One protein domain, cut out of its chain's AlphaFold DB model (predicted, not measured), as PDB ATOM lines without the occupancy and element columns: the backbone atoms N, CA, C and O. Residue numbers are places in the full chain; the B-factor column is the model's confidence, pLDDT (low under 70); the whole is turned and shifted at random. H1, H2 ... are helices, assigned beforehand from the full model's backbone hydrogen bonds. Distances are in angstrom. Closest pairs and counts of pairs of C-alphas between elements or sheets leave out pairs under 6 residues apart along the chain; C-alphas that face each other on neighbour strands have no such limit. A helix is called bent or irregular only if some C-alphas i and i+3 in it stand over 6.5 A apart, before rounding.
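AT A GLANCE: This is residues 6 to 191 of the 191 residues of an uncharacterized protein of Bacteroidetes bacterium (UniProt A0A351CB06). This is an elongated up-and-down bundle of five long helices in a ring, H7, H5, H4, H1 and H3, with H3 packing on H7 again. At one end, short H2 packs on H3 and H4, and H8 folds back to meet H7 with its residues 185 to 189; tiny H6 makes the turn between H5 and H7 at the other end. The printed part has 186 residues with eight named helices, H1 to H8 in chain order, and no named strand, class all helix. It is compact, with a radius of gyration of the C-alphas of 17.4 A and spans of 56 by 36 by 24 A.

IN THESE COORDINATES: Find C-alpha 137 at (255.875, 205.270, 240.975); from there H7, residues 137 to 168, runs 45.5 A to C-alpha 168 at (256.496, 159.840, 239.472). H5, residues 107 to 130, covers 34.5 A, and H4, residues 79 to 103, covers 37.5 A. H1, residues 6 to 27, begins at C-alpha 6 (252.318, 194.999, 215.528) and covers 30.7 A; H3, residues 50 to 71, covers 34.4 A. The shorter ones are H8, residues 178 to 189, H2, residues 35 to 41, and H6, residues 132 to 135. H4 and H7 are only just irregular: C-alphas 83 and 86 are 6.53 A apart, C-alphas 142 and 145 6.8 A.

HOW THE PARTS SIT: Start at the hub, H7, which has a kink of 34 degrees near residue 144. It touches H5, closest C-alphas Leu 121 and Phe 151 at 5.7 A, opposite ways at a shallow tilt of 24 degrees. With residues 142 to 153 alone it touches H3, closest C-alphas Gly 62 and Pro 146 at 4.6 A, at 35.2 degrees, only just a steep tilt. H4 and H5 form a hairpin, with C-alphas Pro 87 and Thr 120 closest at 5.1 A. H1 touches H4, C-alphas Ala 18 and Ala 96 closest at 4.8 A, the same way at a shallow tilt of 26 degrees. H1 also touches H3, C-alphas Thr 12 and Ile 67 closest at 6.5 A. H2 and H3 form a hairpin, C-alphas Gly 36 and Gly 50 closest at 5.2 A. H7 and H8 form another, C-alphas Val 156 and Ala 189 closest at 6.1 A. H6 touches H7 only at the corner, C-alphas Leu 134 and Tyr 140 closest at 5.5 A. H4 and H7 are apart. Each O i to N i+4 pair is within hydrogen-bond range in H2, H5 and H8, against 17 of 18 in H1, 12 of 18 in H3, 18 of 21 in H4 and 25 of 28 in H7; H6 is too short for such a pair.

THE WHOLE: The C-alphas farthest apart are those of Ala 75 and Ser 177, 56.4 A. The printed part has no cut, and no link is long. Look for pLDDT under 70 at residues 29, 31, 73 to 80 and 191.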
ATOM      1  N   GLN A   6     252.192 196.455 215.619       80.19
ATOM      2  CA  GLN A   6     252.318 194.999 215.528       80.19
ATOM      3  C   GLN A   6     252.907 194.400 216.814       80.19
ATOM      4  O   GLN A   6     252.470 193.342 217.260       80.19
ATOM      5  N   ASP A   7     253.844 195.095 217.467       79.06
ATOM      6  CA  ASP A   7     254.467 194.624 218.708       79.06
ATOM      7  C   ASP A   7     253.492 194.589 219.888       79.06
ATOM      8  O   ASP A   7     253.512 193.651 220.695       79.06
ATOM      9  N   ARG A   8     252.646 195.621 219.990       83.50
ATOM     10  CA  ARG A   8     251.617 195.743 221.033       83.50
ATOM     11  C   ARG A   8     250.536 194.685 220.839       83.50
ATOM     12  O   ARG A   8     250.164 194.007 221.796       83.50
ATOM     13  N   LEU A   9     250.096 194.500 219.593       86.88
ATOM     14  CA  LEU A   9     249.128 193.470 219.226       86.88
ATOM     15  C   LEU A   9     249.669 192.069 219.512       86.88
ATOM     16  O   LEU A   9     249.011 191.312 220.214       86.88
ATOM     17  N   GLY A  10     250.886 191.750 219.064       87.62
ATOM     18  CA  GLY A  10     251.486 190.432 219.283       87.62
ATOM     19  C   GLY A  10     251.616 190.072 220.765       87.62
ATOM     20  O   GLY A  10     251.236 188.974 221.161       87.62
ATOM     21  N   SER A  11     252.066 191.013 221.604       88.12
ATOM     22  CA  SER A  11     252.147 190.800 223.060       88.12
ATOM     23  C   SER A  11     250.767 190.581 223.686       88.12
ATOM     24  O   SER A  11     250.602 189.723 224.545       88.12
ATOM     25  N   THR A  12     249.767 191.343 223.235       91.75
ATOM     26  CA  THR A  12     248.386 191.243 223.726       91.75
ATOM     27  C   THR A  12     247.765 189.900 223.350       91.75
ATOM     28  O   THR A  12     247.238 189.209 224.213       91.75
ATOM     29  N   VAL A  13     247.883 189.491 222.085       93.06
ATOM     30  CA  VAL A  13     247.361 188.208 221.597       93.06
ATOM     31  C   VAL A  13     248.022 187.041 222.326       93.06
ATOM     32  O   VAL A  13     247.316 186.169 222.820       93.06
ATOM     33  N   ALA A  14     249.352 187.039 222.454       93.12
ATOM     34  CA  ALA A  14     250.057 185.974 223.163       93.12
ATOM     35  C   ALA A  14     249.613 185.868 224.631       93.12
ATOM     36  O   ALA A  14     249.393 184.768 225.129       93.12
ATOM     37  N   PHE A  15     249.412 187.006 225.300       94.50
ATOM     38  CA  PHE A  15     248.896 187.036 226.664       94.50
ATOM     39  C   PHE A  15     247.479 186.460 226.777       94.50
ATOM     40  O   PHE A  15     247.220 185.636 227.654       94.50
ATOM     41  N   PHE A  16     246.574 186.831 225.866       94.12
ATOM     42  CA  PHE A  16     245.224 186.263 225.832       94.12
ATOM     43  C   PHE A  16     245.232 184.759 225.557       94.12
ATOM     44  O   PHE A  16     244.445 184.039 226.163       94.12
ATOM     45  N   VAL A  17     246.135 184.271 224.702       93.19
ATOM     46  CA  VAL A  17     246.328 182.830 224.490       93.19
ATOM     47  C   VAL A  17     246.761 182.150 225.792       93.19
ATOM     48  O   VAL A  17     246.167 181.145 226.165       93.19
ATOM     49  N   ALA A  18     247.729 182.706 226.525       93.00
ATOM     50  CA  ALA A  18     248.168 182.137 227.802       93.00
ATOM     51  C   ALA A  18     247.033 182.079 228.843       93.00
ATOM     52  O   ALA A  18     246.808 181.029 229.444       93.00
ATOM     53  N   ILE A  19     246.270 183.171 229.006       93.25
ATOM     54  CA  ILE A  19     245.092 183.194 229.892       93.25
ATOM     55  C   ILE A  19     244.058 182.164 229.449       93.25
ATOM     56  O   ILE A  19     243.527 181.445 230.290       93.25
ATOM     57  N   LEU A  20     243.762 182.091 228.150       91.62
ATOM     58  CA  LEU A  20     242.769 181.164 227.622       91.62
ATOM     59  C   LEU A  20     243.148 179.723 227.957       91.62
ATOM     60  O   LEU A  20     242.314 178.995 228.478       91.62
ATOM     61  N   PHE A  21     244.395 179.318 227.720       89.81
ATOM     62  CA  PHE A  21     244.848 177.968 228.057       89.81
ATOM     63  C   PHE A  21     244.770 177.696 229.560       89.81
ATOM     64  O   PHE A  21     244.362 176.608 229.952       89.81
ATOM     65  N   ASN A  22     245.098 178.674 230.408       89.25
ATOM     66  CA  ASN A  22     245.006 178.500 231.858       89.25
ATOM     67  C   ASN A  22     243.554 178.404 232.341       89.25
ATOM     68  O   ASN A  22     243.228 177.576 233.189       89.25
ATOM     69  N   PHE A  23     242.660 179.196 231.754       87.31
ATOM     70  CA  PHE A  23     241.230 179.074 231.993       87.31
ATOM     71  C   PHE A  23     240.721 177.701 231.549       87.31
ATOM     72  O   PHE A  23     240.075 177.015 232.335       87.31
ATOM     73  N   LEU A  24     241.057 177.265 230.330       86.19
ATOM     74  CA  LEU A  24     240.666 175.959 229.799       86.19
ATOM     75  C   LEU A  24     241.173 174.821 230.689       86.19
ATOM     76  O   LEU A  24     240.387 173.956 231.037       86.19
ATOM     77  N   ALA A  25     242.420 174.877 231.156       83.94
ATOM     78  CA  ALA A  25     243.005 173.899 232.074       83.94
ATOM     79  C   ALA A  25     242.211 173.664 233.371       83.94
ATOM     80  O   ALA A  25     242.362 172.604 233.980       83.94
ATOM     81  N   ASN A  26     241.402 174.637 233.799       80.00
ATOM     82  CA  ASN A  26     240.575 174.549 235.003       80.00
ATOM     83  C   ASN A  26     239.076 174.391 234.690       80.00
ATOM     84  O   ASN A  26     238.366 173.720 235.428       80.00
ATOM     85  N   ALA A  27     238.579 175.011 233.614       78.31
ATOM     86  CA  ALA A  27     237.160 175.028 233.251       78.31
ATOM     87  C   ALA A  27     236.739 173.848 232.361       78.31
ATOM     88  O   ALA A  27     235.600 173.393 232.424       78.31
ATOM     89  N   LEU A  28     237.647 173.371 231.512       76.75
ATOM     90  CA  LEU A  28     237.470 172.233 230.616       76.75
ATOM     91  C   LEU A  28     238.666 171.311 230.841       76.75
ATOM     92  O   LEU A  28     239.634 171.451 230.097       76.75
ATOM     93  N   PRO A  29     238.642 170.434 231.866       67.44
ATOM     94  CA  PRO A  29     239.817 169.689 232.316       67.44
ATOM     95  C   PRO A  29     240.495 169.010 231.123       67.44
ATOM     96  O   PRO A  29     240.021 167.999 230.598       67.44
ATOM     97  N   LEU A  30     241.566 169.638 230.630       70.06
ATOM     98  CA  LEU A  30     242.284 169.198 229.443       70.06
ATOM     99  C   LEU A  30     242.895 167.840 229.806       70.06
ATOM    100  O   LEU A  30     243.524 167.706 230.844       70.06
ATOM    101  N   GLY A  31     242.629 166.790 229.031       68.69
ATOM    102  CA  GLY A  31     243.041 165.439 229.442       68.69
ATOM    103  C   GLY A  31     242.289 164.873 230.664       68.69
ATOM    104  O   GLY A  31     242.734 163.891 231.249       68.69
ATOM    105  N   GLY A  32     241.144 165.455 231.038       80.94
ATOM    106  CA  GLY A  32     240.263 164.956 232.100       80.94
ATOM    107  C   GLY A  32     240.718 165.278 233.523       80.94
ATOM    108  O   GLY A  32     240.168 164.705 234.458       80.94
ATOM    109  N   GLN A  33     241.705 166.166 233.686       83.44
ATOM    110  CA  GLN A  33     242.254 166.561 234.984       83.44
ATOM    111  C   GLN A  33     242.535 168.066 235.043       83.44
ATOM    112  O   GLN A  33     242.702 168.730 234.018       83.44
ATOM    113  N   THR A  34     242.605 168.610 236.249       86.81
ATOM    114  CA  THR A  34     243.036 169.979 236.538       86.81
ATOM    115  C   THR A  34     244.529 170.031 236.870       86.81
ATOM    116  O   THR A  34     245.156 169.026 237.204       86.81
ATOM    117  N   THR A  35     245.114 171.231 236.832       86.12
ATOM    118  CA  THR A  35     246.527 171.441 237.198       86.12
ATOM    119  C   THR A  35     246.839 170.950 238.614       86.12
ATOM    120  O   THR A  35     247.904 170.375 238.837       86.12
ATOM    121  N   GLY A  36     245.912 171.190 239.550       85.12
ATOM    122  CA  GLY A  36     246.035 170.788 240.950       85.12
ATOM    123  C   GLY A  36     245.951 169.277 241.123       85.12
ATOM    124  O   GLY A  36     246.824 168.703 241.754       85.12
ATOM    125  N   GLU A  37     244.994 168.614 240.469       87.50
ATOM    126  CA  GLU A  37     244.831 167.153 240.561       87.50
ATOM    127  C   GLU A  37     246.072 166.381 240.090       87.50
ATOM    128  O   GLU A  37     246.435 165.371 240.686       87.50
ATOM    129  N   ILE A  38     246.763 166.870 239.056       86.44
ATOM    130  CA  ILE A  38     248.028 166.271 238.596       86.44
ATOM    131  C   ILE A  38     249.125 166.458 239.652       86.44
ATOM    132  O   ILE A  38     249.898 165.540 239.911       86.44
ATOM    133  N   SER A  39     249.181 167.631 240.287       86.50
ATOM    134  CA  SER A  39     250.113 167.896 241.389       86.50
ATOM    135  C   SER A  39     249.831 166.999 242.601       86.50
ATOM    136  O   SER A  39     250.770 166.489 243.207       86.50
ATOM    137  N   ASP A  40     248.556 166.777 242.922       88.12
ATOM    138  CA  ASP A  40     248.112 165.947 244.047       88.12
ATOM    139  C   ASP A  40     248.329 164.448 243.776       88.12
ATOM    140  O   ASP A  40     248.607 163.681 244.695       88.12
ATOM    141  N   ARG A  41     248.268 164.014 242.509       89.31
ATOM    142  CA  ARG A  41     248.584 162.634 242.101       89.31
ATOM    143  C   ARG A  41     250.031 162.255 242.419       89.31
ATOM    144  O   ARG A  41     250.295 161.115 242.797       89.31
ATOM    145  N   TYR A  42     250.962 163.182 242.216       88.06
ATOM    146  CA  TYR A  42     252.393 162.978 242.438       88.06
ATOM    147  C   TYR A  42     252.822 163.633 243.750       88.06
ATOM    148  O   TYR A  42     253.673 164.527 243.777       88.06
ATOM    149  N   GLU A  43     252.191 163.197 244.840       84.69
ATOM    150  CA  GLU A  43     252.403 163.770 246.162       84.69
ATOM    151  C   GLU A  43     253.875 163.649 246.596       84.69
ATOM    152  O   GLU A  43     254.574 162.669 246.321       84.69
ATOM    153  N   SER A  44     254.357 164.708 247.235       88.25
ATOM    154  CA  SER A  44     255.686 164.846 247.813       88.25
ATOM    155  C   SER A  44     255.589 165.806 248.995       88.25
ATOM    156  O   SER A  44     254.693 166.650 249.039       88.25
ATOM    157  N   LEU A  45     256.562 165.782 249.905       87.81
ATOM    158  CA  LEU A  45     256.618 166.742 251.019       87.81
ATOM    159  C   LEU A  45     256.726 168.227 250.586       87.81
ATOM    160  O   LEU A  45     256.623 169.117 251.428       87.81
ATOM    161  N   PHE A  46     256.949 168.510 249.295       88.62
ATOM    162  CA  PHE A  46     256.977 169.863 248.722       88.62
ATOM    163  C   PHE A  46     255.744 170.171 247.848       88.62
ATOM    164  O   PHE A  46     255.671 171.244 247.251       88.62
ATOM    165  N   THR A  47     254.778 169.254 247.729       86.38
ATOM    166  CA  THR A  47     253.597 169.450 246.879       86.38
ATOM    167  C   THR A  47     252.795 170.664 247.364       86.38
ATOM    168  O   THR A  47     252.342 170.683 248.512       86.38
ATOM    169  N   PRO A  48     252.622 171.710 246.531       84.56
ATOM    170  CA  PRO A  48     251.839 172.873 246.921       84.56
ATOM    171  C   PRO A  48     250.374 172.488 247.107       84.56
ATOM    172  O   PRO A  48     249.793 171.827 246.252       84.56
ATOM    173  N   ALA A  49     249.747 172.961 248.184       85.88
ATOM    174  CA  ALA A  49     248.314 172.766 248.379       85.88
ATOM    175  C   ALA A  49     247.515 173.360 247.203       85.88
ATOM    176  O   ALA A  49     247.852 174.442 246.719       85.88
ATOM    177  N   GLY A  50     246.418 172.723 246.779       84.38
ATOM    178  CA  GLY A  50     245.662 173.126 245.582       84.38
ATOM    179  C   GLY A  50     245.249 174.607 245.524       84.38
ATOM    180  O   GLY A  50     245.279 175.222 244.458       84.38
ATOM    181  N   PHE A  51     244.956 175.244 246.666       84.44
ATOM    182  CA  PHE A  51     244.616 176.674 246.703       84.44
ATOM    183  C   PHE A  51     245.781 177.593 246.289       84.44
ATOM    184  O   PHE A  51     245.546 178.730 245.883       84.44
ATOM    185  N   THR A  52     247.033 177.128 246.368       88.12
ATOM    186  CA  THR A  52     248.219 177.913 245.980       88.12
ATOM    187  C   THR A  52     248.193 178.289 244.500       88.12
ATOM    188  O   THR A  52     248.649 179.372 244.139       88.12
ATOM    189  N   PHE A  53     247.549 177.480 243.651       87.81
ATOM    190  CA  PHE A  53     247.350 177.786 242.235       87.81
ATOM    191  C   PHE A  53     246.435 179.002 241.992       87.81
ATOM    192  O   PHE A  53     246.461 179.566 240.899       87.81
ATOM    193  N   ALA A  54     245.700 179.497 242.999       90.38
ATOM    194  CA  ALA A  54     244.941 180.749 242.896       90.38
ATOM    195  C   ALA A  54     245.834 181.982 242.638       90.38
ATOM    196  O   ALA A  54     245.353 183.002 242.136       90.38
ATOM    197  N   ILE A  55     247.145 181.885 242.901       94.00
ATOM    198  CA  ILE A  55     248.132 182.923 242.566       94.00
ATOM    199  C   ILE A  55     248.145 183.279 241.074       94.00
ATOM    200  O   ILE A  55     248.449 184.421 240.726       94.00
ATOM    201  N   TRP A  56     247.742 182.359 240.187       94.00
ATOM    202  CA  TRP A  56     247.598 182.642 238.757       94.00
ATOM    203  C   TRP A  56     246.623 183.792 238.492       94.00
ATOM    204  O   TRP A  56     246.888 184.617 237.621       94.00
ATOM    205  N   GLY A  57     245.555 183.928 239.287       93.69
ATOM    206  CA  GLY A  57     244.637 185.065 239.191       93.69
ATOM    207  C   GLY A  57     245.328 186.402 239.475       93.69
ATOM    208  O   GLY A  57     245.140 187.366 238.735       93.69
ATOM    209  N   ILE A  58     246.194 186.446 240.493       95.62
ATOM    210  CA  ILE A  58     246.985 187.637 240.846       95.62
ATOM    211  C   ILE A  58     248.005 187.948 239.745       95.62
ATOM    212  O   ILE A  58     248.134 189.101 239.328       95.62
ATOM    213  N   ILE A  59     248.698 186.925 239.240       96.50
ATOM    214  CA  ILE A  59     249.673 187.060 238.152       96.50
ATOM    215  C   ILE A  59     248.993 187.618 236.901       96.50
ATOM    216  O   ILE A  59     249.454 188.618 236.355       96.50
ATOM    217  N   TYR A  60     247.876 187.035 236.461       95.12
ATOM    218  CA  TYR A  60     247.175 187.506 235.266       95.12
ATOM    219  C   TYR A  60     246.550 188.887 235.453       95.12
ATOM    220  O   TYR A  60     246.560 189.679 234.511       95.12
ATOM    221  N   LEU A  61     246.082 189.236 236.652       95.94
ATOM    222  CA  LEU A  61     245.640 190.599 236.945       95.94
ATOM    223  C   LEU A  61     246.797 191.601 236.806       95.94
ATOM    224  O   LEU A  61     246.662 192.617 236.121       95.94
ATOM    225  N   GLY A  62     247.960 191.294 237.384       95.44
ATOM    226  CA  GLY A  62     249.154 192.129 237.265       95.44
ATOM    227  C   GLY A  62     249.661 192.238 235.823       95.44
ATOM    228  O   GLY A  62     249.973 193.328 235.347       95.44
ATOM    229  N   LEU A  63     249.699 191.130 235.084       95.00
ATOM    230  CA  LEU A  63     250.091 191.130 233.674       95.00
ATOM    231  C   LEU A  63     249.073 191.871 232.796       95.00
ATOM    232  O   LEU A  63     249.465 192.522 231.830       95.00
ATOM    233  N   THR A  64     247.787 191.865 233.154       94.62
ATOM    234  CA  THR A  64     246.778 192.715 232.506       94.62
ATOM    235  C   THR A  64     247.110 194.189 232.712       94.62
ATOM    236  O   THR A  64     247.053 194.960 231.757       94.62
ATOM    237  N   ALA A  65     247.537 194.587 233.913       92.00
ATOM    238  CA  ALA A  65     247.982 195.953 234.187       92.00
ATOM    239  C   ALA A  65     249.181 196.359 233.303       92.00
ATOM    240  O   ALA A  65     249.190 197.456 232.736       92.00
ATOM    241  N   PHE A  66     250.133 195.445 233.084       91.31
ATOM    242  CA  PHE A  66     251.235 195.628 232.134       91.31
ATOM    243  C   PHE A  66     250.739 195.786 230.687       91.31
ATOM    244  O   PHE A  66     251.165 196.706 229.979       91.31
ATOM    245  N   ILE A  67     249.810 194.926 230.248       91.19
ATOM    246  CA  ILE A  67     249.189 195.005 228.919       91.19
ATOM    247  C   ILE A  67     248.454 196.335 228.745       91.19
ATOM    248  O   ILE A  67     248.586 196.972 227.708       91.19
ATOM    249  N   VAL A  68     247.718 196.807 229.745       89.62
ATOM    250  CA  VAL A  68     247.059 198.117 229.708       89.62
ATOM    251  C   VAL A  68     248.114 199.219 229.585       89.62
ATOM    252  O   VAL A  68     248.061 200.012 228.642       89.62
ATOM    253  N   ARG A  69     249.139 199.225 230.449       86.12
ATOM    254  CA  ARG A  69     250.214 200.230 230.427       86.12
ATOM    255  C   ARG A  69     250.878 200.334 229.056       86.12
ATOM    256  O   ARG A  69     251.061 201.458 228.599       86.12
ATOM    257  N   GLN A  70     251.172 199.223 228.365       83.44
ATOM    258  CA  GLN A  70     251.802 199.265 227.028       83.44
ATOM    259  C   GLN A  70     250.936 199.925 225.938       83.44
ATOM    260  O   GLN A  70     251.485 200.393 224.938       83.44
ATOM    261  N   TRP A  71     249.608 199.964 226.090       84.75
ATOM    262  CA  TRP A  71     248.710 200.604 225.122       84.75
ATOM    263  C   TRP A  71     248.660 202.122 225.306       84.75
ATOM    264  O   TRP A  71     248.569 202.847 224.315       84.75
ATOM    265  N   PHE A  72     248.843 202.602 226.537       81.81
ATOM    266  CA  PHE A  72     248.895 204.029 226.878       81.81
ATOM    267  C   PHE A  72     250.308 204.646 226.775       81.81
ATOM    268  O   PHE A  72     250.496 205.827 227.068       81.81
ATOM    269  N   VAL A  73     251.299 203.869 226.316       68.62
ATOM    270  CA  VAL A  73     252.702 204.288 226.119       68.62
ATOM    271  C   VAL A  73     252.844 205.378 225.041       68.62
ATOM    272  O   VAL A  73     252.418 205.186 223.892       68.62
ATOM    273  N   ARG A  74     253.530 206.479 225.391       61.31
ATOM    274  CA  ARG A  74     253.921 207.586 224.487       61.31
ATOM    275  C   ARG A  74     255.271 207.301 223.809       61.31
ATOM    276  O   ARG A  74     256.051 206.477 224.269       61.31
ATOM    277  N   ALA A  75     255.584 208.003 222.717       57.22
ATOM    278  CA  ALA A  75     256.809 207.787 221.927       57.22
ATOM    279  C   ALA A  75     258.140 207.964 222.701       57.22
ATOM    280  O   ALA A  75     259.180 207.521 222.218       57.22
ATOM    281  N   SER A  76     258.106 208.579 223.888       57.88
ATOM    282  CA  SER A  76     259.251 208.839 224.770       57.88
ATOM    283  C   SER A  76     259.520 207.749 225.821       57.88
ATOM    284  O   SER A  76     260.371 207.955 226.679       57.88
ATOM    285  N   ASP A  77     258.774 206.640 225.819       65.88
ATOM    286  CA  ASP A  77     258.877 205.622 226.875       65.88
ATOM    287  C   ASP A  77     260.213 204.837 226.856       65.88
ATOM    288  O   ASP A  77     260.890 204.756 225.819       65.88
ATOM    289  N   PRO A  78     260.587 204.221 227.994       64.88
ATOM    290  CA  PRO A  78     261.906 203.639 228.204       64.88
ATOM    291  C   PRO A  78     262.272 202.520 227.227       64.88
ATOM    292  O   PRO A  78     261.459 201.674 226.837       64.88
ATOM    293  N   TYR A  79     263.558 202.457 226.886       66.62
ATOM    294  CA  TYR A  79     264.129 201.431 226.015       66.62
ATOM    295  C   TYR A  79     263.870 200.002 226.525       66.62
ATOM    296  O   TYR A  79     263.655 199.095 225.712       66.62
ATOM    297  N   ALA A  80     263.811 199.789 227.844       66.62
ATOM    298  CA  ALA A  80     263.540 198.477 228.424       66.62
ATOM    299  C   ALA A  80     262.164 197.915 228.032       66.62
ATOM    300  O   ALA A  80     262.070 196.725 227.725       66.62
ATOM    301  N   LEU A  81     261.122 198.749 227.907       75.06
ATOM    302  CA  LEU A  81     259.800 198.293 227.455       75.06
ATOM    303  C   LEU A  81     259.860 197.680 226.053       75.06
ATOM    304  O   LEU A  81     259.226 196.657 225.794       75.06
ATOM    305  N   SER A  82     260.658 198.244 225.143       77.94
ATOM    306  CA  SER A  82     260.839 197.666 223.805       77.94
ATOM    307  C   SER A  82     261.471 196.269 223.860       77.94
ATOM    308  O   SER A  82     261.004 195.361 223.173       77.94
ATOM    309  N   LYS A  83     262.450 196.061 224.750       83.75
ATOM    310  CA  LYS A  83     263.173 194.790 224.901       83.75
ATOM    311  C   LYS A  83     262.381 193.699 225.609       83.75
ATOM    312  O   LYS A  83     262.555 192.535 225.267       83.75
ATOM    313  N   ILE A  84     261.488 194.056 226.534       89.50
ATOM    314  CA  ILE A  84     260.630 193.095 227.255       89.50
ATOM    315  C   ILE A  84     259.704 192.325 226.298       89.50
ATOM    316  O   ILE A  84     259.297 191.211 226.610       89.50
ATOM    317  N   LYS A  85     259.414 192.869 225.106       86.81
ATOM    318  CA  LYS A  85     258.488 192.283 224.123       86.81
ATOM    319  C   LYS A  85     258.818 190.825 223.797       86.81
ATOM    320  O   LYS A  85     257.956 189.963 223.912       86.81
ATOM    321  N   THR A  86     260.045 190.564 223.349       91.31
ATOM    322  CA  THR A  86     260.421 189.239 222.844       91.31
ATOM    323  C   THR A  86     260.424 188.189 223.957       91.31
ATOM    324  O   THR A  86     259.741 187.181 223.788       91.31
ATOM    325  N   PRO A  87     261.077 188.418 225.117       95.06
ATOM    326  CA  PRO A  87     260.978 187.500 226.248       95.06
ATOM    327  C   PRO A  87     259.536 187.276 226.711       95.06
ATOM    328  O   PRO A  87     259.173 186.146 227.008       95.06
ATOM    329  N   PHE A  88     258.698 188.318 226.726       95.44
ATOM    330  CA  PHE A  88     257.300 188.204 227.146       95.44
ATOM    331  C   PHE A  88     256.452 187.367 226.181       95.44
ATOM    332  O   PHE A  88     255.662 186.536 226.623       95.44
ATOM    333  N   LEU A  89     256.639 187.541 224.869       94.62
ATOM    334  CA  LEU A  89     255.967 186.728 223.854       94.62
ATOM    335  C   LEU A  89     256.327 185.246 224.020       94.62
ATOM    336  O   LEU A  89     255.439 184.399 224.085       94.62
ATOM    337  N   VAL A  90     257.627 184.947 224.127       96.75
ATOM    338  CA  VAL A  90     258.118 183.579 224.342       96.75
ATOM    339  C   VAL A  90     257.573 183.022 225.654       96.75
ATOM    340  O   VAL A  90     257.124 181.882 225.677       96.75
ATOM    341  N   ASN A  91     257.536 183.827 226.718       98.00
ATOM    342  CA  ASN A  91     256.989 183.420 228.007       98.00
ATOM    343  C   ASN A  91     255.509 183.023 227.915       98.00
ATOM    344  O   ASN A  91     255.138 181.971 228.422       98.00
ATOM    345  N   CYS A  92     254.678 183.816 227.235       96.94
ATOM    346  CA  CYS A  92     253.254 183.514 227.080       96.94
ATOM    347  C   CYS A  92     253.024 182.220 226.287       96.94
ATOM    348  O   CYS A  92     252.212 181.386 226.682       96.94
ATOM    349  N   LEU A  93     253.760 182.029 225.188       96.38
ATOM    350  CA  LEU A  93     253.664 180.814 224.375       96.38
ATOM    351  C   LEU A  93     254.175 179.584 225.132       96.38
ATOM    352  O   LEU A  93     253.545 178.531 225.085       96.38
ATOM    353  N   ALA A  94     255.280 179.727 225.867       97.62
ATOM    354  CA  ALA A  94     255.796 178.679 226.736       97.62
ATOM    355  C   ALA A  94     254.808 178.355 227.865       97.62
ATOM    356  O   ALA A  94     254.592 177.187 228.146       97.62
ATOM    357  N   ASN A  95     254.143 179.346 228.465       97.44
ATOM    358  CA  ASN A  95     253.120 179.127 229.490       97.44
ATOM    359  C   ASN A  95     251.927 178.319 228.953       97.44
ATOM    360  O   ASN A  95     251.532 177.333 229.568       97.44
ATOM    361  N   ALA A  96     251.416 178.671 227.769       95.25
ATOM    362  CA  ALA A  96     250.366 177.895 227.108       95.25
ATOM    363  C   ALA A  96     250.831 176.465 226.765       95.25
ATOM    364  O   ALA A  96     250.106 175.503 227.004       95.25
ATOM    365  N   GLY A  97     252.057 176.311 226.253       95.81
ATOM    366  CA  GLY A  97     252.642 175.002 225.956       95.81
ATOM    367  C   GLY A  97     252.890 174.149 227.204       95.81
ATOM    368  O   GLY A  97     252.700 172.935 227.162       95.81
ATOM    369  N   TRP A  98     253.264 174.776 228.321       96.75
ATOM    370  CA  TRP A  98     253.470 174.106 229.601       96.75
ATOM    371  C   TRP A  98     252.176 173.479 230.103       96.75
ATOM    372  O   TRP A  98     252.196 172.319 230.493       96.75
ATOM    373  N   ILE A  99     251.057 174.206 230.019       93.19
ATOM    374  CA  ILE A  99     249.732 173.691 230.386       93.19
ATOM    375  C   ILE A  99     249.422 172.413 229.609       93.19
ATOM    376  O   ILE A  99     249.053 171.406 230.197       93.19
ATOM    377  N   VAL A 100     249.635 172.419 228.293       93.00
ATOM    378  CA  VAL A 100     249.414 171.222 227.472       93.00
ATOM    379  C   VAL A 100     250.322 170.079 227.928       93.00
ATOM    380  O   VAL A 100     249.838 168.983 228.188       93.00
ATOM    381  N   ALA A 101     251.628 170.315 228.068       94.75
ATOM    382  CA  ALA A 101     252.561 169.275 228.498       94.75
ATOM    383  C   ALA A 101     252.214 168.709 229.887       94.75
ATOM    384  O   ALA A 101     252.289 167.499 230.087       94.75
ATOM    385  N   TRP A 102     251.810 169.570 230.821       93.69
ATOM    386  CA  TRP A 102     251.400 169.198 232.171       93.69
ATOM    387  C   TRP A 102     250.153 168.315 232.150       93.69
ATOM    388  O   TRP A 102     250.185 167.211 232.680       93.69
ATOM    389  N   HIS A 103     249.099 168.746 231.453       91.38
ATOM    390  CA  HIS A 103     247.814 168.041 231.383       91.38
ATOM    391  C   HIS A 103     247.849 166.704 230.633       91.38
ATOM    392  O   HIS A 103     246.948 165.889 230.802       91.38
ATOM    393  N   TYR A 104     248.888 166.453 229.836       91.12
ATOM    394  CA  TYR A 104     249.134 165.162 229.181       91.12
ATOM    395  C   TYR A 104     250.226 164.324 229.874       91.12
ATOM    396  O   TYR A 104     250.827 163.457 229.231       91.12
ATOM    397  N   ASP A 105     250.514 164.596 231.155       90.38
ATOM    398  CA  ASP A 105     251.502 163.887 231.984       90.38
ATOM    399  C   ASP A 105     252.916 163.835 231.342       90.38
ATOM    400  O   ASP A 105     253.734 162.957 231.622       90.38
ATOM    401  N   GLN A 106     253.256 164.796 230.471       94.62
ATOM    402  CA  GLN A 106     254.568 164.885 229.817       94.62
ATOM    403  C   GLN A 106     255.580 165.563 230.752       94.62
ATOM    404  O   GLN A 106     256.063 166.662 230.476       94.62
ATOM    405  N   LEU A 107     255.908 164.919 231.876       94.31
ATOM    406  CA  LEU A 107     256.603 165.545 233.013       94.31
ATOM    407  C   LEU A 107     257.957 166.181 232.648       94.31
ATOM    408  O   LEU A 107     258.213 167.336 232.987       94.31
ATOM    409  N   PHE A 108     258.813 165.479 231.895       96.62
ATOM    410  CA  PHE A 108     260.112 166.024 231.473       96.62
ATOM    411  C   PHE A 108     259.979 167.172 230.468       96.62
ATOM    412  O   PHE A 108     260.738 168.140 230.533       96.62
ATOM    413  N   LEU A 109     259.006 167.090 229.556       97.44
ATOM    414  CA  LEU A 109     258.715 168.174 228.620       97.44
ATOM    415  C   LEU A 109     258.184 169.398 229.373       97.44
ATOM    416  O   LEU A 109     258.653 170.507 229.130       97.44
ATOM    417  N   SER A 110     257.271 169.189 230.327       96.69
ATOM    418  CA  SER A 110     256.800 170.217 231.259       96.69
ATOM    419  C   SER A 110     257.981 170.900 231.942       96.69
ATOM    420  O   SER A 110     258.066 172.124 231.911       96.69
ATOM    421  N   MET A 111     258.929 170.137 232.488       97.56
ATOM    422  CA  MET A 111     260.102 170.702 233.155       97.56
ATOM    423  C   MET A 111     260.970 171.522 232.195       97.56
ATOM    424  O   MET A 111     261.369 172.640 232.519       97.56
ATOM    425  N   GLY A 112     261.218 171.021 230.982       98.31
ATOM    426  CA  GLY A 112     261.944 171.769 229.952       98.31
ATOM    427  C   GLY A 112     261.271 173.102 229.606       98.31
ATOM    428  O   GLY A 112     261.936 174.136 229.544       98.31
ATOM    429  N   ILE A 113     259.946 173.108 229.443       98.31
ATOM    430  CA  ILE A 113     259.177 174.329 229.166       98.31
ATOM    431  C   ILE A 113     259.166 175.261 230.389       98.31
ATOM    432  O   ILE A 113     259.340 176.470 230.230       98.31
ATOM    433  N   MET A 114     259.039 174.727 231.605       97.94
ATOM    434  CA  MET A 114     259.113 175.486 232.858       97.94
ATOM    435  C   MET A 114     260.438 176.252 232.966       97.94
ATOM    436  O   MET A 114     260.444 177.437 233.297       97.94
ATOM    437  N   LEU A 115     261.558 175.633 232.580       98.25
ATOM    438  CA  LEU A 115     262.860 176.304 232.527       98.25
ATOM    439  C   LEU A 115     262.910 177.433 231.486       98.25
ATOM    440  O   LEU A 115     263.548 178.456 231.731       98.25
ATOM    441  N   VAL A 116     262.210 177.307 230.353       98.44
ATOM    442  CA  VAL A 116     262.070 178.399 229.369       98.44
ATOM    443  C   VAL A 116     261.255 179.560 229.952       98.44
ATOM    444  O   VAL A 116     261.628 180.727 229.783       98.44
ATOM    445  N   ILE A 117     260.168 179.271 230.675       98.38
ATOM    446  CA  ILE A 117     259.365 180.287 231.377       98.38
ATOM    447  C   ILE A 117     260.232 181.004 232.421       98.38
ATOM    448  O   ILE A 117     260.281 182.235 232.437       98.38
ATOM    449  N   LEU A 118     260.976 180.260 233.241       98.06
ATOM    450  CA  LEU A 118     261.874 180.828 234.244       98.06
ATOM    451  C   LEU A 118     262.965 181.691 233.598       98.06
ATOM    452  O   LEU A 118     263.161 182.840 233.989       98.06
ATOM    453  N   TRP A 119     263.631 181.185 232.557       98.19
ATOM    454  CA  TRP A 119     264.672 181.919 231.840       98.19
ATOM    455  C   TRP A 119     264.147 183.227 231.240       98.19
ATOM    456  O   TRP A 119     264.772 184.278 231.401       98.19
ATOM    457  N   THR A 120     262.977 183.203 230.597       98.06
ATOM    458  CA  THR A 120     262.360 184.428 230.064       98.06
ATOM    459  C   THR A 120     262.013 185.426 231.171       98.06
ATOM    460  O   THR A 120     262.230 186.624 230.984       98.06
ATOM    461  N   LEU A 121     261.569 184.973 232.348       97.69
ATOM    462  CA  LEU A 121     261.309 185.851 233.495       97.69
ATOM    463  C   LEU A 121     262.583 186.438 234.102       97.69
ATOM    464  O   LEU A 121     262.567 187.608 234.488       97.69
ATOM    465  N   ILE A 122     263.692 185.692 234.118       96.94
ATOM    466  CA  ILE A 122     265.014 186.217 234.492       96.94
ATOM    467  C   ILE A 122     265.411 187.349 233.540       96.94
ATOM    468  O   ILE A 122     265.831 188.417 233.993       96.94
ATOM    469  N   GLN A 123     265.236 187.163 232.226       96.31
ATOM    470  CA  GLN A 123     265.521 188.212 231.239       96.31
ATOM    471  C   GLN A 123     264.656 189.456 231.481       96.31
ATOM    472  O   GLN A 123     265.182 190.568 231.518       96.31
ATOM    473  N   ILE A 124     263.347 189.285 231.691       95.06
ATOM    474  CA  ILE A 124     262.419 190.401 231.934       95.06
ATOM    475  C   ILE A 124     262.785 191.148 233.217       95.06
ATOM    476  O   ILE A 124     262.971 192.364 233.173       95.06
ATOM    477  N   ASN A 125     262.960 190.446 234.338       93.81
ATOM    478  CA  ASN A 125     263.312 191.074 235.613       93.81
ATOM    479  C   ASN A 125     264.685 191.760 235.546       93.81
ATOM    480  O   ASN A 125     264.845 192.853 236.084       93.81
ATOM    481  N   THR A 126     265.654 191.199 234.815       93.62
ATOM    482  CA  THR A 126     266.965 191.836 234.591       93.62
ATOM    483  C   THR A 126     266.838 193.128 233.783       93.62
ATOM    484  O   THR A 126     267.468 194.132 234.118       93.62
ATOM    485  N   LEU A 127     266.022 193.129 232.724       92.00
ATOM    486  CA  LEU A 127     265.761 194.322 231.913       92.00
ATOM    487  C   LEU A 127     265.078 195.421 232.735       92.00
ATOM    488  O   LEU A 127     265.493 196.573 232.651       92.00
ATOM    489  N   ILE A 128     264.089 195.058 233.555       91.06
ATOM    490  CA  ILE A 128     263.394 195.982 234.464       91.06
ATOM    491  C   ILE A 128     264.364 196.533 235.515       91.06
ATOM    492  O   ILE A 128     264.413 197.736 235.745       91.06
ATOM    493  N   SER A 129     265.191 195.676 236.114       89.25
ATOM    494  CA  SER A 129     266.122 196.061 237.184       89.25
ATOM    495  C   SER A 129     267.206 197.034 236.719       89.25
ATOM    496  O   SER A 129     267.663 197.871 237.497       89.25
ATOM    497  N   ARG A 130     267.618 196.927 235.451       89.00
ATOM    498  CA  ARG A 130     268.614 197.809 234.825       89.00
ATOM    499  C   ARG A 130     268.047 199.165 234.416       89.00
ATOM    500  O   ARG A 130     268.826 200.087 234.189       89.00
ATOM    501  N   ASP A 131     266.728 199.300 234.326       86.81
ATOM    502  CA  ASP A 131     266.074 200.544 233.942       86.81
ATOM    503  C   ASP A 131     265.480 201.232 235.173       86.81
ATOM    504  O   ASP A 131     264.401 200.892 235.657       86.81
ATOM    505  N   ALA A 132     266.201 202.225 235.697       82.56
ATOM    506  CA  ALA A 132     265.789 202.935 236.902       82.56
ATOM    507  C   ALA A 132     264.413 203.610 236.770       82.56
ATOM    508  O   ALA A 132     263.733 203.765 237.784       82.56
ATOM    509  N   SER A 133     263.984 203.954 235.550       81.75
ATOM    510  CA  SER A 133     262.674 204.568 235.310       81.75
ATOM    511  C   SER A 133     261.505 203.624 235.613       81.75
ATOM    512  O   SER A 133     260.445 204.081 236.026       81.75
ATOM    513  N   LEU A 134     261.718 202.307 235.510       81.31
ATOM    514  CA  LEU A 134     260.699 201.285 235.767       81.31
ATOM    515  C   LEU A 134     260.600 200.877 237.243       81.31
ATOM    516  O   LEU A 134     259.753 200.062 237.605       81.31
ATOM    517  N   ARG A 135     261.468 201.420 238.106       79.00
ATOM    518  CA  ARG A 135     261.559 201.051 239.530       79.00
ATOM    519  C   ARG A 135     260.860 202.034 240.469       79.00
ATOM    520  O   ARG A 135     260.956 201.873 241.681       79.00
ATOM    521  N   GLY A 136     260.170 203.042 239.936       80.75
ATOM    522  CA  GLY A 136     259.485 204.064 240.725       80.75
ATOM    523  C   GLY A 136     258.040 204.298 240.293       80.75
ATOM    524  O   GLY A 136     257.663 204.078 239.143       80.75
ATOM    525  N   GLY A 137     257.228 204.782 241.234       86.38
ATOM    526  CA  GLY A 137     255.875 205.270 240.975       86.38
ATOM    527  C   GLY A 137     254.943 204.234 240.344       86.38
ATOM    528  O   GLY A 137     254.890 203.077 240.755       86.38
ATOM    529  N   THR A 138     254.183 204.678 239.343       86.31
ATOM    530  CA  THR A 138     253.153 203.858 238.687       86.31
ATOM    531  C   THR A 138     253.762 202.715 237.866       86.31
ATOM    532  O   THR A 138     253.200 201.625 237.826       86.31
ATOM    533  N   ASP A 139     254.939 202.915 237.267       87.19
ATOM    534  CA  ASP A 139     255.588 201.896 236.432       87.19
ATOM    535  C   ASP A 139     256.093 200.706 237.252       87.19
ATOM    536  O   ASP A 139     256.018 199.566 236.789       87.19
ATOM    537  N   TYR A 140     256.492 200.930 238.506       89.50
ATOM    538  CA  TYR A 140     256.793 199.830 239.419       89.50
ATOM    539  C   TYR A 140     255.569 198.928 239.630       89.50
ATOM    540  O   TYR A 140     255.658 197.713 239.473       89.50
ATOM    541  N   VAL A 141     254.410 199.521 239.929       90.88
ATOM    542  CA  VAL A 141     253.175 198.778 240.226       90.88
ATOM    543  C   VAL A 141     252.605 198.094 238.982       90.88
ATOM    544  O   VAL A 141     252.124 196.970 239.071       90.88
ATOM    545  N   LEU A 142     252.658 198.748 237.819       90.62
ATOM    546  CA  LEU A 142     252.063 198.226 236.584       90.62
ATOM    547  C   LEU A 142     252.986 197.280 235.804       90.62
ATOM    548  O   LEU A 142     252.507 196.580 234.916       90.62
ATOM    549  N   ILE A 143     254.295 197.285 236.072       90.31
ATOM    550  CA  ILE A 143     255.282 196.538 235.278       90.31
ATOM    551  C   ILE A 143     256.157 195.678 236.186       90.31
ATOM    552  O   ILE A 143     256.104 194.454 236.095       90.31
ATOM    553  N   ALA A 144     256.961 196.294 237.055       91.94
ATOM    554  CA  ALA A 144     257.972 195.572 237.827       91.94
ATOM    555  C   ALA A 144     257.352 194.540 238.777       91.94
ATOM    556  O   ALA A 144     257.701 193.362 238.721       91.94
ATOM    557  N   LEU A 145     256.385 194.965 239.588       93.94
ATOM    558  CA  LEU A 145     255.750 194.135 240.603       93.94
ATOM    559  C   LEU A 145     255.059 192.887 240.008       93.94
ATOM    560  O   LEU A 145     255.361 191.789 240.481       93.94
ATOM    561  N   PRO A 146     254.218 192.981 238.954       95.19
ATOM    562  CA  PRO A 146     253.642 191.805 238.300       95.19
ATOM    563  C   PRO A 146     254.676 190.774 237.838       95.19
ATOM    564  O   PRO A 146     254.510 189.579 238.080       95.19
ATOM    565  N   PHE A 147     255.762 191.224 237.200       96.06
ATOM    566  CA  PHE A 147     256.810 190.323 236.715       96.06
ATOM    567  C   PHE A 147     257.659 189.729 237.840       96.06
ATOM    568  O   PHE A 147     258.144 188.607 237.688       96.06
ATOM    569  N   SER A 148     257.823 190.432 238.960       95.38
ATOM    570  CA  SER A 148     258.499 189.895 240.144       95.38
ATOM    571  C   SER A 148     257.647 188.849 240.866       95.38
ATOM    572  O   SER A 148     258.172 187.798 241.225       95.38
ATOM    573  N   ILE A 149     256.333 189.072 241.009       97.00
ATOM    574  CA  ILE A 149     255.402 188.069 241.562       97.00
ATOM    575  C   ILE A 149     255.399 186.816 240.682       97.00
ATOM    576  O   ILE A 149     255.518 185.699 241.184       97.00
ATOM    577  N   TYR A 150     255.313 186.998 239.362       97.75
ATOM    578  CA  TYR A 150     255.324 185.880 238.426       97.75
ATOM    579  C   TYR A 150     256.651 185.107 238.466       97.75
ATOM    580  O   TYR A 150     256.649 183.878 238.480       97.75
ATOM    581  N   PHE A 151     257.781 185.812 238.548       97.50
ATOM    582  CA  PHE A 151     259.093 185.190 238.725       97.50
ATOM    583  C   PHE A 151     259.173 184.361 240.008       97.50
ATOM    584  O   PHE A 151     259.542 183.194 239.937       97.50
ATOM    585  N   GLY A 152     258.760 184.923 241.149       95.69
ATOM    586  CA  GLY A 152     258.749 184.200 242.423       95.69
ATOM    587  C   GLY A 152     257.905 182.926 242.361       95.69
ATOM    588  O   GLY A 152     258.366 181.858 242.758       95.69
ATOM    589  N   TRP A 153     256.704 183.006 241.781       96.56
ATOM    590  CA  TRP A 153     255.852 181.830 241.601       96.56
ATOM    591  C   TRP A 153     256.503 180.758 240.725       96.56
ATOM    592  O   TRP A 153     256.508 179.590 241.098       96.56
ATOM    593  N   ILE A 154     257.077 181.134 239.579       97.25
ATOM    594  CA  ILE A 154     257.707 180.172 238.667       97.25
ATOM    595  C   ILE A 154     258.950 179.527 239.283       97.25
ATOM    596  O   ILE A 154     259.195 178.349 239.029       97.25
ATOM    597  N   SER A 155     259.691 180.228 240.143       95.94
ATOM    598  CA  SER A 155     260.772 179.617 240.926       95.94
ATOM    599  C   SER A 155     260.249 178.487 241.820       95.94
ATOM    600  O   SER A 155     260.767 177.372 241.754       95.94
ATOM    601  N   VAL A 156     259.170 178.719 242.579       94.94
ATOM    602  CA  VAL A 156     258.539 177.672 243.407       94.94
ATOM    603  C   VAL A 156     257.958 176.552 242.542       94.94
ATOM    604  O   VAL A 156     258.194 175.375 242.812       94.94
ATOM    605  N   ALA A 157     257.259 176.901 241.460       94.75
ATOM    606  CA  ALA A 157     256.661 175.939 240.541       94.75
ATOM    607  C   ALA A 157     257.713 175.044 239.873       94.75
ATOM    608  O   ALA A 157     257.455 173.865 239.661       94.75
ATOM    609  N   THR A 158     258.912 175.563 239.592       96.50
ATOM    610  CA  THR A 158     260.035 174.778 239.056       96.50
ATOM    611  C   THR A 158     260.471 173.699 240.047       96.50
ATOM    612  O   THR A 158     260.648 172.543 239.667       96.50
ATOM    613  N   ILE A 159     260.585 174.045 241.331       95.38
ATOM    614  CA  ILE A 159     260.956 173.102 242.395       95.38
ATOM    615  C   ILE A 159     259.847 172.058 242.613       95.38
ATOM    616  O   ILE A 159     260.128 170.865 242.774       95.38
ATOM    617  N   ALA A 160     258.582 172.478 242.560       93.94
ATOM    618  CA  ALA A 160     257.441 171.567 242.594       93.94
ATOM    619  C   ALA A 160     257.440 170.614 241.383       93.94
ATOM    620  O   ALA A 160     257.228 169.417 241.553       93.94
ATOM    621  N   ASN A 161     257.776 171.098 240.181       95.25
ATOM    622  CA  ASN A 161     257.871 170.277 238.968       95.25
ATOM    623  C   ASN A 161     258.933 169.175 239.097       95.25
ATOM    624  O   ASN A 161     258.680 168.023 238.750       95.25
ATOM    625  N   VAL A 162     260.100 169.510 239.660       94.88
ATOM    626  CA  VAL A 162     261.142 168.523 239.990       94.88
ATOM    627  C   VAL A 162     260.621 167.495 240.991       94.88
ATOM    628  O   VAL A 162     260.872 166.306 240.823       94.88
ATOM    629  N   SER A 163     259.874 167.933 242.005       93.75
ATOM    630  CA  SER A 163     259.307 167.038 243.022       93.75
ATOM    631  C   SER A 163     258.297 166.058 242.425       93.75
ATOM    632  O   SER A 163     258.332 164.878 242.756       93.75
ATOM    633  N   VAL A 164     257.478 166.514 241.475       94.19
ATOM    634  CA  VAL A 164     256.561 165.653 240.719       94.19
ATOM    635  C   VAL A 164     257.318 164.622 239.882       94.19
ATOM    636  O   VAL A 164     256.955 163.450 239.904       94.19
ATOM    637  N   ILE A 165     258.408 165.004 239.208       95.19
ATOM    638  CA  ILE A 165     259.267 164.039 238.499       95.19
ATOM    639  C   ILE A 165     259.872 163.030 239.482       95.19
ATOM    640  O   ILE A 165     259.861 161.835 239.206       95.19
ATOM    641  N   GLN A 166     260.380 163.475 240.634       93.62
ATOM    642  CA  GLN A 166     260.929 162.553 241.630       93.62
ATOM    643  C   GLN A 166     259.875 161.548 242.099       93.62
ATOM    644  O   GLN A 166     260.135 160.346 242.066       93.62
ATOM    645  N   SER A 167     258.679 162.021 242.449       93.69
ATOM    646  CA  SER A 167     257.590 161.168 242.923       93.69
ATOM    647  C   SER A 167     257.125 160.188 241.839       93.69
ATOM    648  O   SER A 167     257.064 158.983 242.081       93.69
ATOM    649  N   ALA A 168     256.939 160.660 240.602       93.62
ATOM    650  CA  ALA A 168     256.496 159.840 239.472       93.62
ATOM    651  C   ALA A 168     257.430 158.662 239.140       93.62
ATOM    652  O   ALA A 168     256.962 157.625 238.675       93.62
ATOM    653  N   TYR A 169     258.737 158.812 239.371       93.81
ATOM    654  CA  TYR A 169     259.740 157.778 239.090       93.81
ATOM    655  C   TYR A 169     260.263 157.069 240.352       93.81
ATOM    656  O   TYR A 169     261.181 156.254 240.259       93.81
ATOM    657  N   GLY A 170     259.694 157.350 241.533       92.38
ATOM    658  CA  GLY A 170     260.129 156.754 242.800       92.38
ATOM    659  C   GLY A 170     261.524 157.207 243.252       92.38
ATOM    660  O   GLY A 170     262.241 156.461 243.912       92.38
ATOM    661  N   TRP A 171     261.940 158.419 242.880       92.81
ATOM    662  CA  TRP A 171     263.254 158.998 243.190       92.81
ATOM    663  C   TRP A 171     263.262 159.890 244.436       92.81
ATOM    664  O   TRP A 171     264.203 160.661 244.633       92.81
ATOM    665  N   ASN A 172     262.231 159.799 245.277       88.75
ATOM    666  CA  ASN A 172     262.097 160.621 246.482       88.75
ATOM    667  C   ASN A 172     263.245 160.409 247.486       88.75
ATOM    668  O   ASN A 172     263.629 161.364 248.153       88.75
ATOM    669  N   ASP A 173     263.840 159.211 247.523       89.75
ATOM    670  CA  ASP A 173     264.942 158.841 248.430       89.75
ATOM    671  C   ASP A 173     266.263 158.524 247.699       89.75
ATOM    672  O   ASP A 173     267.161 157.858 248.225       89.75
ATOM    673  N   VAL A 174     266.401 158.960 246.445       89.75
ATOM    674  CA  VAL A 174     267.639 158.757 245.681       89.75
ATOM    675  C   VAL A 174     268.690 159.772 246.135       89.75
ATOM    676  O   VAL A 174     268.432 160.974 246.136       89.75
ATOM    677  N   LEU A 175     269.893 159.291 246.480       90.94
ATOM    678  CA  LEU A 175     271.057 160.037 247.011       90.94
ATOM    679  C   LEU A 175     270.874 160.662 248.405       90.94
ATOM    680  O   LEU A 175     271.817 160.652 249.193       90.94
ATOM    681  N   LEU A 176     269.699 161.210 248.697       90.25
ATOM    682  CA  LEU A 176     269.323 161.850 249.958       90.25
ATOM    683  C   LEU A 176     267.939 161.342 250.367       90.25
ATOM    684  O   LEU A 176     267.169 160.941 249.498       90.25
ATOM    685  N   SER A 177     267.604 161.398 251.659       91.94
ATOM    686  CA  SER A 177     266.240 161.081 252.096       91.94
ATOM    687  C   SER A 177     265.246 162.144 251.625       91.94
ATOM    688  O   SER A 177     265.613 163.309 251.422       91.94
ATOM    689  N   GLU A 178     263.973 161.777 251.521       89.31
ATOM    690  CA  GLU A 178     262.878 162.666 251.131       89.31
ATOM    691  C   GLU A 178     262.830 163.941 251.994       89.31
ATOM    692  O   GLU A 178     262.630 165.052 251.485       89.31
ATOM    693  N   GLN A 179     263.096 163.818 253.300       92.62
ATOM    694  CA  GLN A 179     263.150 164.967 254.209       92.62
ATOM    695  C   GLN A 179     264.328 165.887 253.877       92.62
ATOM    696  O   GLN A 179     264.159 167.106 253.830       92.62
ATOM    697  N   THR A 180     265.518 165.338 253.612       91.38
ATOM    698  CA  THR A 180     266.692 166.140 253.238       91.38
ATOM    699  C   THR A 180     266.482 166.839 251.897       91.38
ATOM    700  O   THR A 180     266.784 168.028 251.784       91.38
ATOM    701  N   TRP A 181     265.898 166.156 250.909       92.12
ATOM    702  CA  TRP A 181     265.497 166.783 249.650       92.12
ATOM    703  C   TRP A 181     264.548 167.956 249.877       92.12
ATOM    704  O   TRP A 181     264.738 169.024 249.301       92.12
ATOM    705  N   THR A 182     263.557 167.788 250.745       91.06
ATOM    706  CA  THR A 182     262.572 168.833 251.051       91.06
ATOM    707  C   THR A 182     263.206 170.036 251.738       91.06
ATOM    708  O   THR A 182     262.940 171.171 251.349       91.06
ATOM    709  N   ILE A 183     264.108 169.811 252.696       91.88
ATOM    710  CA  ILE A 183     264.864 170.889 253.346       91.88
ATOM    711  C   ILE A 183     265.679 171.672 252.308       91.88
ATOM    712  O   ILE A 183     265.628 172.901 252.300       91.88
ATOM    713  N   LEU A 184     266.377 170.991 251.392       92.00
ATOM    714  CA  LEU A 184     267.131 171.656 250.323       92.00
ATOM    715  C   LEU A 184     266.225 172.493 249.414       92.00
ATOM    716  O   LEU A 184     266.557 173.634 249.103       92.00
ATOM    717  N   LYS A 185     265.067 171.956 249.023       92.62
ATOM    718  CA  LYS A 185     264.069 172.668 248.212       92.62
ATOM    719  C   LYS A 185     263.575 173.938 248.906       92.62
ATOM    720  O   LYS A 185     263.520 174.987 248.271       92.62
ATOM    721  N   LEU A 186     263.271 173.866 250.204       89.75
ATOM    722  CA  LEU A 186     262.848 175.020 251.002       89.75
ATOM    723  C   LEU A 186     263.955 176.076 251.120       89.75
ATOM    724  O   LEU A 186     263.673 177.264 250.976       89.75
ATOM    725  N   LEU A 187     265.209 175.658 251.319       90.94
ATOM    726  CA  LEU A 187     266.352 176.574 251.348       90.94
ATOM    727  C   LEU A 187     266.523 177.293 250.007       90.94
ATOM    728  O   LEU A 187     266.649 178.516 249.987       90.94
ATOM    729  N   ILE A 188     266.458 176.559 248.893       88.81
ATOM    730  CA  ILE A 188     266.551 177.131 247.542       88.81
ATOM    731  C   ILE A 188     265.385 178.088 247.270       88.81
ATOM    732  O   ILE A 188     265.599 179.146 246.693       88.81
ATOM    733  N   ALA A 189     264.167 177.750 247.701       85.81
ATOM    734  CA  ALA A 189     262.986 178.594 247.509       85.81
ATOM    735  C   ALA A 189     263.001 179.885 248.350       85.81
ATOM    736  O   ALA A 189     262.250 180.810 248.049       85.81
ATOM    737  N   SER A 190     263.806 179.934 249.417       80.62
ATOM    738  CA  SER A 190     263.875 181.066 250.353       80.62
ATOM    739  C   SER A 190     264.890 182.159 249.982       80.62
ATOM    740  O   SER A 190     264.891 183.210 250.623       80.62
ATOM    741  N   TYR A 191     265.736 181.909 248.977       65.44
ATOM    742  CA  TYR A 191     266.762 182.829 248.467       65.44
ATOM    743  C   TYR A 191     266.302 183.560 247.202       65.44
ATOM    744  O   TYR A 191     266.675 184.748 247.058       65.44
TER     745      TYR A 191